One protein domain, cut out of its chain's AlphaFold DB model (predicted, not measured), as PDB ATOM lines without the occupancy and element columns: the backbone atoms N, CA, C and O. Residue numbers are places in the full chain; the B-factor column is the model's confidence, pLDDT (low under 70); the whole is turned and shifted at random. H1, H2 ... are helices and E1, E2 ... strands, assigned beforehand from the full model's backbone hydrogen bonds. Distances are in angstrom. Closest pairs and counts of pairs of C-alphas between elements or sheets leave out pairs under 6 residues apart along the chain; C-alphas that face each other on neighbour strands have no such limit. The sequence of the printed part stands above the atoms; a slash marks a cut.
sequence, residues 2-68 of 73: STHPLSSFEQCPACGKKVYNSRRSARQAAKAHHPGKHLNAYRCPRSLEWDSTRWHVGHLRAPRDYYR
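What this domain is: This is residues 2 to 68 of the 73 residues of an uncharacterized protein of Actinopolyspora xinjiangensis (UniProt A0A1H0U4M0). Little regular structure: a small two-strand hairpin, E1 and E2, with one helix, H1, packed on both strands and long loops making up much of the rest; residues 2 to 7 stick out as a free tail. The printed part has 67 residues, 17 of them in named elements, in the order H1, E1, E2; the sheet is E1 - E2, antiparallel, and the class is mixed. It is only just compact, close to loose, with a radius of gyration of the C-alphas of 12.8 A, and only just flat, spanning 43 by 29 by 16 A.

How they stand to each other: E1, residues 40 to 42, and E2, residues 56 to 58, form an antiparallel hairpin at 142 degrees; N 40 and O 58 are 2.8 A apart, within hydrogen-bond range. H1, residues 23 to 33, has its closest C-alphas to E1 at Ala 26 and Ala 41, 6.1 A, and to E2 at Ala 26 and Val 57, 6.0 A. In H1 every O i to N i+4 pair is within hydrogen-bond range.

Where its parts are: H1 is 15.4 A long, from C-alpha 23 at (-6.631, 41.022, 36.015). E1 spans 6.3 A and E2 6.7 A, ending at C-alpha 58, (-1.624, 48.736, 27.894).

The domain as a whole: The two C-alphas farthest apart, of Ser 2 and Gly 36, are 43.0 A apart. The printed part has no cut; the link E1 to E2 is long. pLDDT is under 70 in residues 2 to 9, 47 to 53 and 60 to 68.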
ATOM      1  N   SER A   2     -32.084  41.973  15.722       41.22
ATOM      2  CA  SER A   2     -30.689  42.262  15.383       41.22
ATOM      3  C   SER A   2     -29.801  41.139  15.902       41.22
ATOM      4  O   SER A   2     -29.565  41.011  17.101       41.22
ATOM      5  N   THR A   3     -29.352  40.296  14.981       46.78
ATOM      6  CA  THR A   3     -28.354  39.254  15.192       46.78
ATOM      7  C   THR A   3     -27.030  39.936  15.528       46.78
ATOM      8  O   THR A   3     -26.252  40.278  14.643       46.78
ATOM      9  N   HIS A   4     -26.770  40.194  16.809       48.53
ATOM     10  CA  HIS A   4     -25.411  40.499  17.238       48.53
ATOM     11  C   HIS A   4     -24.595  39.218  17.040       48.53
ATOM     12  O   HIS A   4     -24.937  38.199  17.650       48.53
ATOM     13  N   PRO A   5     -23.563  39.203  16.179       43.81
ATOM     14  CA  PRO A   5     -22.714  38.033  16.077       43.81
ATOM     15  C   PRO A   5     -22.100  37.791  17.457       43.81
ATOM     16  O   PRO A   5     -21.533  38.702  18.060       43.81
ATOM     17  N   LEU A   6     -22.203  36.556  17.952       45.25
ATOM     18  CA  LEU A   6     -21.507  36.044  19.139       45.25
ATOM     19  C   LEU A   6     -19.982  35.965  18.891       45.25
ATOM     20  O   LEU A   6     -19.328  34.979  19.220       45.25
ATOM     21  N   SER A   7     -19.408  36.975  18.239       40.53
ATOM     22  CA  SER A   7     -18.017  37.006  17.819       40.53
ATOM     23  C   SER A   7     -17.175  37.604  18.940       40.53
ATOM     24  O   SER A   7     -17.175  38.806  19.186       40.53
ATOM     25  N   SER A   8     -16.485  36.701  19.632       47.78
ATOM     26  CA  SER A   8     -15.377  36.937  20.552       47.78
ATOM     27  C   SER A   8     -15.657  37.855  21.745       47.78
ATOM     28  O   SER A   8     -15.403  39.058  21.737       47.78
ATOM     29  N   PHE A   9     -15.911  37.211  22.890       56.38
ATOM     30  CA  PHE A   9     -15.660  37.747  24.236       56.38
ATOM     31  C   PHE A   9     -14.219  38.277  24.450       56.38
ATOM     32  O   PHE A   9     -13.893  38.752  25.536       56.38
ATOM     33  N   GLU A  10     -13.356  38.207  23.435       72.31
ATOM     34  CA  GLU A  10     -11.967  38.644  23.433       72.31
ATOM     35  C   GLU A  10     -11.772  40.124  23.098       72.31
ATOM     36  O   GLU A  10     -10.668  40.610  23.311       72.31
ATOM     37  N   GLN A  11     -12.773  40.865  22.603       79.25
ATOM     38  CA  GLN A  11     -12.627  42.299  22.287       79.25
ATOM     39  C   GLN A  11     -13.694  43.155  22.985       79.25
ATOM     40  O   GLN A  11     -14.829  42.729  23.173       79.25
ATOM     41  N   CYS A  12     -13.318  44.359  23.425       78.06
ATOM     42  CA  CYS A  12     -14.251  45.301  24.040       78.06
ATOM     43  C   CYS A  12     -15.057  46.030  22.961       78.06
ATOM     44  O   CYS A  12     -14.446  46.713  22.138       78.06
ATOM     45  N   PRO A  13     -16.397  45.997  23.003       73.69
ATOM     46  CA  PRO A  13     -17.235  46.687  22.024       73.69
ATOM     47  C   PRO A  13     -17.100  48.217  22.090       73.69
ATOM     48  O   PRO A  13     -17.276  48.889  21.083       73.69
ATOM     49  N   ALA A  14     -16.735  48.779  23.250       75.38
ATOM     50  CA  ALA A  14     -16.604  50.228  23.431       75.38
ATOM     51  C   ALA A  14     -15.276  50.811  22.913       75.38
ATOM     52  O   ALA A  14     -15.195  52.002  22.618       75.38
ATOM     53  N   CYS A  15     -14.203  50.015  22.850       74.56
ATOM     54  CA  CYS A  15     -12.890  50.515  22.421       74.56
ATOM     55  C   CYS A  15     -12.145  49.636  21.409       74.56
ATOM     56  O   CYS A  15     -11.019  49.976  21.054       74.56
ATOM     57  N   GLY A  16     -12.718  48.505  20.987       75.94
ATOM     58  CA  GLY A  16     -12.133  47.547  20.038       75.94
ATOM     59  C   GLY A  16     -10.914  46.776  20.559       75.94
ATOM     60  O   GLY A  16     -10.371  45.921  19.869       75.94
ATOM     61  N   LYS A  17     -10.439  47.068  21.777       79.81
ATOM     62  CA  LYS A  17      -9.216  46.465  22.327       79.81
ATOM     63  C   LYS A  17      -9.470  45.067  22.867       79.81
ATOM     64  O   LYS A  17     -10.532  44.803  23.433       79.81
ATOM     65  N   LYS A  18      -8.431  44.226  22.820       84.94
ATOM     66  CA  LYS A  18      -8.454  42.901  23.446       84.94
ATOM     67  C   LYS A  18      -8.776  43.007  24.944       84.94
ATOM     68  O   LYS A  18      -8.245  43.880  25.644       84.94
ATOM     69  N   VAL A  19      -9.653  42.129  25.415       85.44
ATOM     70  CA  VAL A  19     -10.100  42.022  26.805       85.44
ATOM     71  C   VAL A  19      -9.789  40.655  27.388       85.44
ATOM     72  O   VAL A  19      -9.685  39.652  26.690       85.44
ATOM     73  N   TYR A  20      -9.671  40.638  28.708       85.44
ATOM     74  CA  TYR A  20      -9.406  39.466  29.518       85.44
ATOM     75  C   TYR A  20     -10.419  39.392  30.658       85.44
ATOM     76  O   TYR A  20     -10.763  40.406  31.269       85.44
ATOM     77  N   ASN A  21     -10.849  38.184  31.004       84.81
ATOM     78  CA  ASN A  21     -11.865  37.974  32.041       84.81
ATOM     79  C   ASN A  21     -11.346  38.254  33.461       84.81
ATOM     80  O   ASN A  21     -12.125  38.396  34.397       84.81
ATOM     81  N   SER A  22     -10.026  38.347  33.654       84.75
ATOM     82  CA  SER A  22      -9.434  38.625  34.964       84.75
ATOM     83  C   SER A  22      -8.170  39.475  34.866       84.75
ATOM     84  O   SER A  22      -7.427  39.429  33.885       84.75
ATOM     85  N   ARG A  23      -7.862  40.219  35.936       86.31
ATOM     86  CA  ARG A  23      -6.631  41.022  36.015       86.31
ATOM     87  C   ARG A  23      -5.390  40.147  35.870       86.31
ATOM     88  O   ARG A  23      -4.391  40.566  35.294       86.31
ATOM     89  N   ARG A  24      -5.452  38.932  36.424       86.88
ATOM     90  CA  ARG A  24      -4.356  37.961  36.392       86.88
ATOM     91  C   ARG A  24      -4.078  37.487  34.970       86.88
ATOM     92  O   ARG A  24      -2.927  37.561  34.556       86.88
ATOM     93  N   SER A  25      -5.112  37.081  34.231       85.50
ATOM     94  CA  SER A  25      -4.964  36.653  32.832       85.50
ATOM     95  C   SER A  25      -4.441  37.788  31.949       85.50
ATOM     96  O   SER A  25      -3.494  37.574  31.200       85.50
ATOM     97  N   ALA A  26      -4.930  39.019  32.142       87.12
ATOM     98  CA  ALA A  26      -4.392  40.206  31.476       87.12
ATOM     99  C   ALA A  26      -2.885  40.381  31.732       87.12
ATOM    100  O   ALA A  26      -2.099  40.540  30.802       87.12
ATOM    101  N   ARG A  27      -2.441  40.303  32.993       85.50
ATOM    102  CA  ARG A  27      -1.012  40.437  33.335       85.50
ATOM    103  C   ARG A  27      -0.162  39.282  32.810       85.50
ATOM    104  O   ARG A  27       0.981  39.512  32.429       85.50
ATOM    105  N   GLN A  28      -0.683  38.057  32.813       87.69
ATOM    106  CA  GLN A  28       0.021  36.903  32.250       87.69
ATOM    107  C   GLN A  28       0.200  37.059  30.742       87.69
ATOM    108  O   GLN A  28       1.320  36.933  30.259       87.69
ATOM    109  N   ALA A  29      -0.858  37.436  30.026       86.25
ATOM    110  CA  ALA A  29      -0.792  37.722  28.599       86.25
ATOM    111  C   ALA A  29       0.167  38.882  28.293       86.25
ATOM    112  O   ALA A  29       0.963  38.790  27.365       86.25
ATOM    113  N   ALA A  30       0.166  39.936  29.115       86.50
ATOM    114  CA  ALA A  30       1.115  41.040  28.993       86.50
ATOM    115  C   ALA A  30       2.571  40.560  29.073       86.50
ATOM    116  O   ALA A  30       3.385  40.922  28.231       86.50
ATOM    117  N   LYS A  31       2.889  39.712  30.060       84.88
ATOM    118  CA  LYS A  31       4.233  39.142  30.224       84.88
ATOM    119  C   LYS A  31       4.613  38.201  29.082       84.88
ATOM    120  O   LYS A  31       5.763  38.216  28.664       84.88
ATOM    121  N   ALA A  32       3.666  37.393  28.610       86.31
ATOM    122  CA  ALA A  32       3.905  36.398  27.571       86.31
ATOM    123  C   ALA A  32       4.096  37.032  26.185       86.31
ATOM    124  O   ALA A  32       5.028  36.681  25.473       86.31
ATOM    125  N   HIS A  33       3.236  37.980  25.810       83.62
ATOM    126  CA  HIS A  33       3.230  38.567  24.466       83.62
ATOM    127  C   HIS A  33       4.068  39.842  24.347       83.62
ATOM    128  O   HIS A  33       4.446  40.228  23.244       83.62
ATOM    129  N   HIS A  34       4.364  40.506  25.465       83.25
ATOM    130  CA  HIS A  34       5.136  41.746  25.484       83.25
ATOM    131  C   HIS A  34       6.222  41.714  26.574       83.25
ATOM    132  O   HIS A  34       6.215  42.550  27.488       83.25
ATOM    133  N   PRO A  35       7.165  40.753  26.511       80.00
ATOM    134  CA  PRO A  35       8.248  40.664  27.482       80.00
ATOM    135  C   PRO A  35       9.059  41.969  27.508       80.00
ATOM    136  O   PRO A  35       9.322  42.586  26.477       80.00
ATOM    137  N   GLY A  36       9.405  42.433  28.709       80.12
ATOM    138  CA  GLY A  36      10.147  43.684  28.911       80.12
ATOM    139  C   GLY A  36       9.331  44.973  28.739       80.12
ATOM    140  O   GLY A  36       9.840  46.053  29.028       80.12
ATOM    141  N   LYS A  37       8.057  44.907  28.324       78.81
ATOM    142  CA  LYS A  37       7.169  46.079  28.313       78.81
ATOM    143  C   LYS A  37       6.435  46.190  29.650       78.81
ATOM    144  O   LYS A  37       5.775  45.253  30.100       78.81
ATOM    145  N   HIS A  38       6.514  47.356  30.291       80.19
ATOM    146  CA  HIS A  38       5.817  47.646  31.551       80.19
ATOM    147  C   HIS A  38       4.339  47.976  31.294       80.19
ATOM    148  O   HIS A  38       3.896  49.117  31.426       80.19
ATOM    149  N   LEU A  39       3.576  46.969  30.872       84.69
ATOM    150  CA  LEU A  39       2.147  47.098  30.604       84.69
ATOM    151  C   LEU A  39       1.325  46.914  31.883       84.69
ATOM    152  O   LEU A  39       1.554  45.996  32.673       84.69
ATOM    153  N   ASN A  40       0.310  47.758  32.042       85.12
ATOM    154  CA  ASN A  40      -0.635  47.720  33.148       85.12
ATOM    155  C   ASN A  40      -1.963  47.098  32.723       85.12
ATOM    156  O   ASN A  40      -2.416  47.261  31.590       85.12
ATOM    157  N   ALA A  41      -2.602  46.419  33.677       87.44
ATOM    158  CA  ALA A  41      -3.963  45.936  33.517       87.44
ATOM    159  C   ALA A  41      -4.962  46.998  33.998       87.44
ATOM    160  O   ALA A  41      -4.875  47.424  35.152       87.44
ATOM    161  N   TYR A  42      -5.903  47.404  33.144       84.56
ATOM    162  CA  TYR A  42      -6.852  48.493  33.418       84.56
ATOM    163  C   TYR A  42      -8.274  48.171  32.925       84.56
ATOM    164  O   TYR A  42      -8.467  47.242  32.141       84.56
ATOM    165  N   ARG A  43      -9.271  48.928  33.400       81.56
ATOM    166  CA  ARG A  43     -10.679  48.829  32.966       81.56
ATOM    167  C   ARG A  43     -10.967  49.778  31.811       81.56
ATOM    168  O   ARG A  43     -10.386  50.859  31.764       81.56
ATOM    169  N   CYS A  44     -11.868  49.399  30.907       78.56
ATOM    170  CA  CYS A  44     -12.269  50.277  29.809       78.56
ATOM    171  C   CYS A  44     -12.860  51.584  30.371       78.56
ATOM    172  O   CYS A  44     -13.842  51.511  31.106       78.56
ATOM    173  N   PRO A  45     -12.325  52.767  30.026       73.94
ATOM    174  CA  PRO A  45     -12.892  54.037  30.476       73.94
ATOM    175  C   PRO A  45     -14.179  54.423  29.726       73.94
ATOM    176  O   PRO A  45     -14.880  55.324  30.167       73.94
ATOM    177  N   ARG A  46     -14.477  53.765  28.595       70.25
ATOM    178  CA  ARG A  46     -15.626  54.049  27.714       70.25
ATOM    179  C   ARG A  46     -16.820  53.101  27.907       70.25
ATOM    180  O   ARG A  46     -17.835  53.276  27.248       70.25
ATOM    181  N   SER A  47     -16.712  52.080  28.762       63.34
ATOM    182  CA  SER A  47     -17.803  51.115  28.968       63.34
ATOM    183  C   SER A  47     -18.760  51.605  30.052       63.34
ATOM    184  O   SER A  47     -18.331  51.819  31.182       63.34
ATOM    185  N   LEU A  48     -20.042  51.759  29.702       58.59
ATOM    186  CA  LEU A  48     -21.044  52.379  30.575       58.59
ATOM    187  C   LEU A  48     -21.749  51.428  31.554       58.59
ATOM    188  O   LEU A  48     -22.171  51.909  32.590       58.59
ATOM    189  N   GLU A  49     -21.828  50.111  31.332       54.25
ATOM    190  CA  GLU A  49     -22.455  49.230  32.348       54.25
ATOM    191  C   GLU A  49     -22.149  47.728  32.190       54.25
ATOM    192  O   GLU A  49     -22.040  47.008  33.177       54.25
ATOM    193  N   TRP A  50     -21.924  47.238  30.965       50.03
ATOM    194  CA  TRP A  50     -21.891  45.790  30.681       50.03
ATOM    195  C   TRP A  50     -20.500  45.115  30.741       50.03
ATOM    196  O   TRP A  50     -20.401  43.893  30.792       50.03
ATOM    197  N   ASP A  51     -19.410  45.893  30.779       54.28
ATOM    198  CA  ASP A  51     -18.022  45.401  30.627       54.28
ATOM    199  C   ASP A  51     -17.093  45.743  31.808       54.28
ATOM    200  O   ASP A  51     -15.869  45.583  31.740       54.28
ATOM    201  N   SER A  52     -17.662  46.163  32.938       57.41
ATOM    202  CA  SER A  52     -16.939  46.516  34.174       57.41
ATOM    203  C   SER A  52     -16.112  45.357  34.753       57.41
ATOM    204  O   SER A  52     -15.225  45.563  35.583       57.41
ATOM    205  N   THR A  53     -16.375  44.124  34.311       67.25
ATOM    206  CA  THR A  53     -15.696  42.897  34.748       67.25
ATOM    207  C   THR A  53     -14.525  42.494  33.852       67.25
ATOM    208  O   THR A  53     -13.680  41.710  34.301       67.25
ATOM    209  N   ARG A  54     -14.330  43.129  32.686       80.19
ATOM    210  CA  ARG A  54     -13.238  42.815  31.745       80.19
ATOM    211  C   ARG A  54     -12.021  43.739  31.846       80.19
ATOM    212  O   ARG A  54     -12.117  44.912  32.208       80.19
ATOM    213  N   TRP A  55     -10.840  43.172  31.623       85.38
ATOM    214  CA  TRP A  55      -9.539  43.817  31.808       85.38
ATOM    215  C   TRP A  55      -8.829  43.999  30.477       85.38
ATOM    216  O   TRP A  55      -8.806  43.094  29.656       85.38
ATOM    217  N   HIS A  56      -8.171  45.132  30.306       86.19
ATOM    218  CA  HIS A  56      -7.281  45.416  29.189       86.19
ATOM    219  C   HIS A  56      -5.830  45.388  29.627       86.19
ATOM    220  O   HIS A  56      -5.540  45.459  30.817       86.19
ATOM    221  N   VAL A  57      -4.924  45.362  28.654       87.00
ATOM    222  CA  VAL A  57      -3.484  45.526  28.854       87.00
ATOM    223  C   VAL A  57      -3.010  46.719  28.029       87.00
ATOM    224  O   VAL A  57      -3.417  46.880  26.880       87.00
ATOM    225  N   GLY A  58      -2.181  47.586  28.606       86.00
ATOM    226  CA  GLY A  58      -1.624  48.736  27.894       86.00
ATOM    227  C   GLY A  58      -0.734  49.608  28.774       86.00
ATOM    228  O   GLY A  58      -0.660  49.415  29.983       86.00
ATOM    229  N   HIS A  59      -0.085  50.606  28.181       80.12
ATOM    230  CA  HIS A  59       0.795  51.544  28.889       80.12
ATOM    231  C   HIS A  59       0.057  52.612  29.712       80.12
ATOM    232  O   HIS A  59       0.646  53.644  30.010       80.12
ATOM    233  N   LEU A  60      -1.225  52.425  30.045       67.06
ATOM    234  CA  LEU A  60      -2.039  53.502  30.609       67.06
ATOM    235  C   LEU A  60      -1.455  54.031  31.929       67.06
ATOM    236  O   LEU A  60      -1.633  53.449  32.998       67.06
ATOM    237  N   ARG A  61      -0.765  55.168  31.810       54.28
ATOM    238  CA  ARG A  61      -0.735  56.257  32.776       54.28
ATOM    239  C   ARG A  61      -2.056  56.992  32.569       54.28
ATOM    240  O   ARG A  61      -2.213  57.668  31.560       54.28
ATOM    241  N   ALA A  62      -3.048  56.784  33.428       47.38
ATOM    242  CA  ALA A  62      -4.232  57.637  33.368       47.38
ATOM    243  C   ALA A  62      -3.821  59.056  33.803       47.38
ATOM    244  O   ALA A  62      -3.072  59.206  34.768       47.38
ATOM    245  N   PRO A  63      -4.356  60.080  33.137       50.50
ATOM    246  CA  PRO A  63      -5.390  60.816  33.834       50.50
ATOM    247  C   PRO A  63      -6.736  60.631  33.149       50.50
ATOM    248  O   PRO A  63      -6.848  60.414  31.942       50.50
ATOM    249  N   ARG A  64      -7.762  60.717  33.986       52.03
ATOM    250  CA  ARG A  64      -9.193  60.628  33.685       52.03
ATOM    251  C   ARG A  64      -9.632  61.580  32.553       52.03
ATOM    252  O   ARG A  64     -10.675  61.351  31.955       52.03
ATOM    253  N   ASP A  65      -8.810  62.583  32.236       52.56
ATOM    254  CA  ASP A  65      -9.101  63.690  31.322       52.56
ATOM    255  C   ASP A  65      -8.724  63.458  29.850       52.56
ATOM    256  O   ASP A  65      -9.220  64.176  28.985       52.56
ATOM    257  N   TYR A  66      -7.908  62.446  29.520       53.75
ATOM    258  CA  TYR A  66      -7.459  62.232  28.131       53.75
ATOM    259  C   TYR A  66      -8.612  61.876  27.170       53.75
ATOM    260  O   TYR A  66      -8.612  62.292  26.020       53.75
ATOM    261  N   TYR A  67      -9.636  61.156  27.642       50.06
ATOM    262  CA  TYR A  67     -10.760  60.714  26.799       50.06
ATOM    263  C   TYR A  67     -11.953  61.686  26.765       50.06
ATOM    264  O   TYR A  67     -12.914  61.429  26.046       50.06
ATOM    265  N   ARG A  68     -11.925  62.801  27.512       48.59
ATOM    266  CA  ARG A  68     -12.992  63.822  27.452       48.59
ATOM    267  C   ARG A  68     -12.932  64.645  26.158       48.59
ATOM    268  O   ARG A  68     -13.948  65.184  25.741       48.59
TER     269      ARG A  68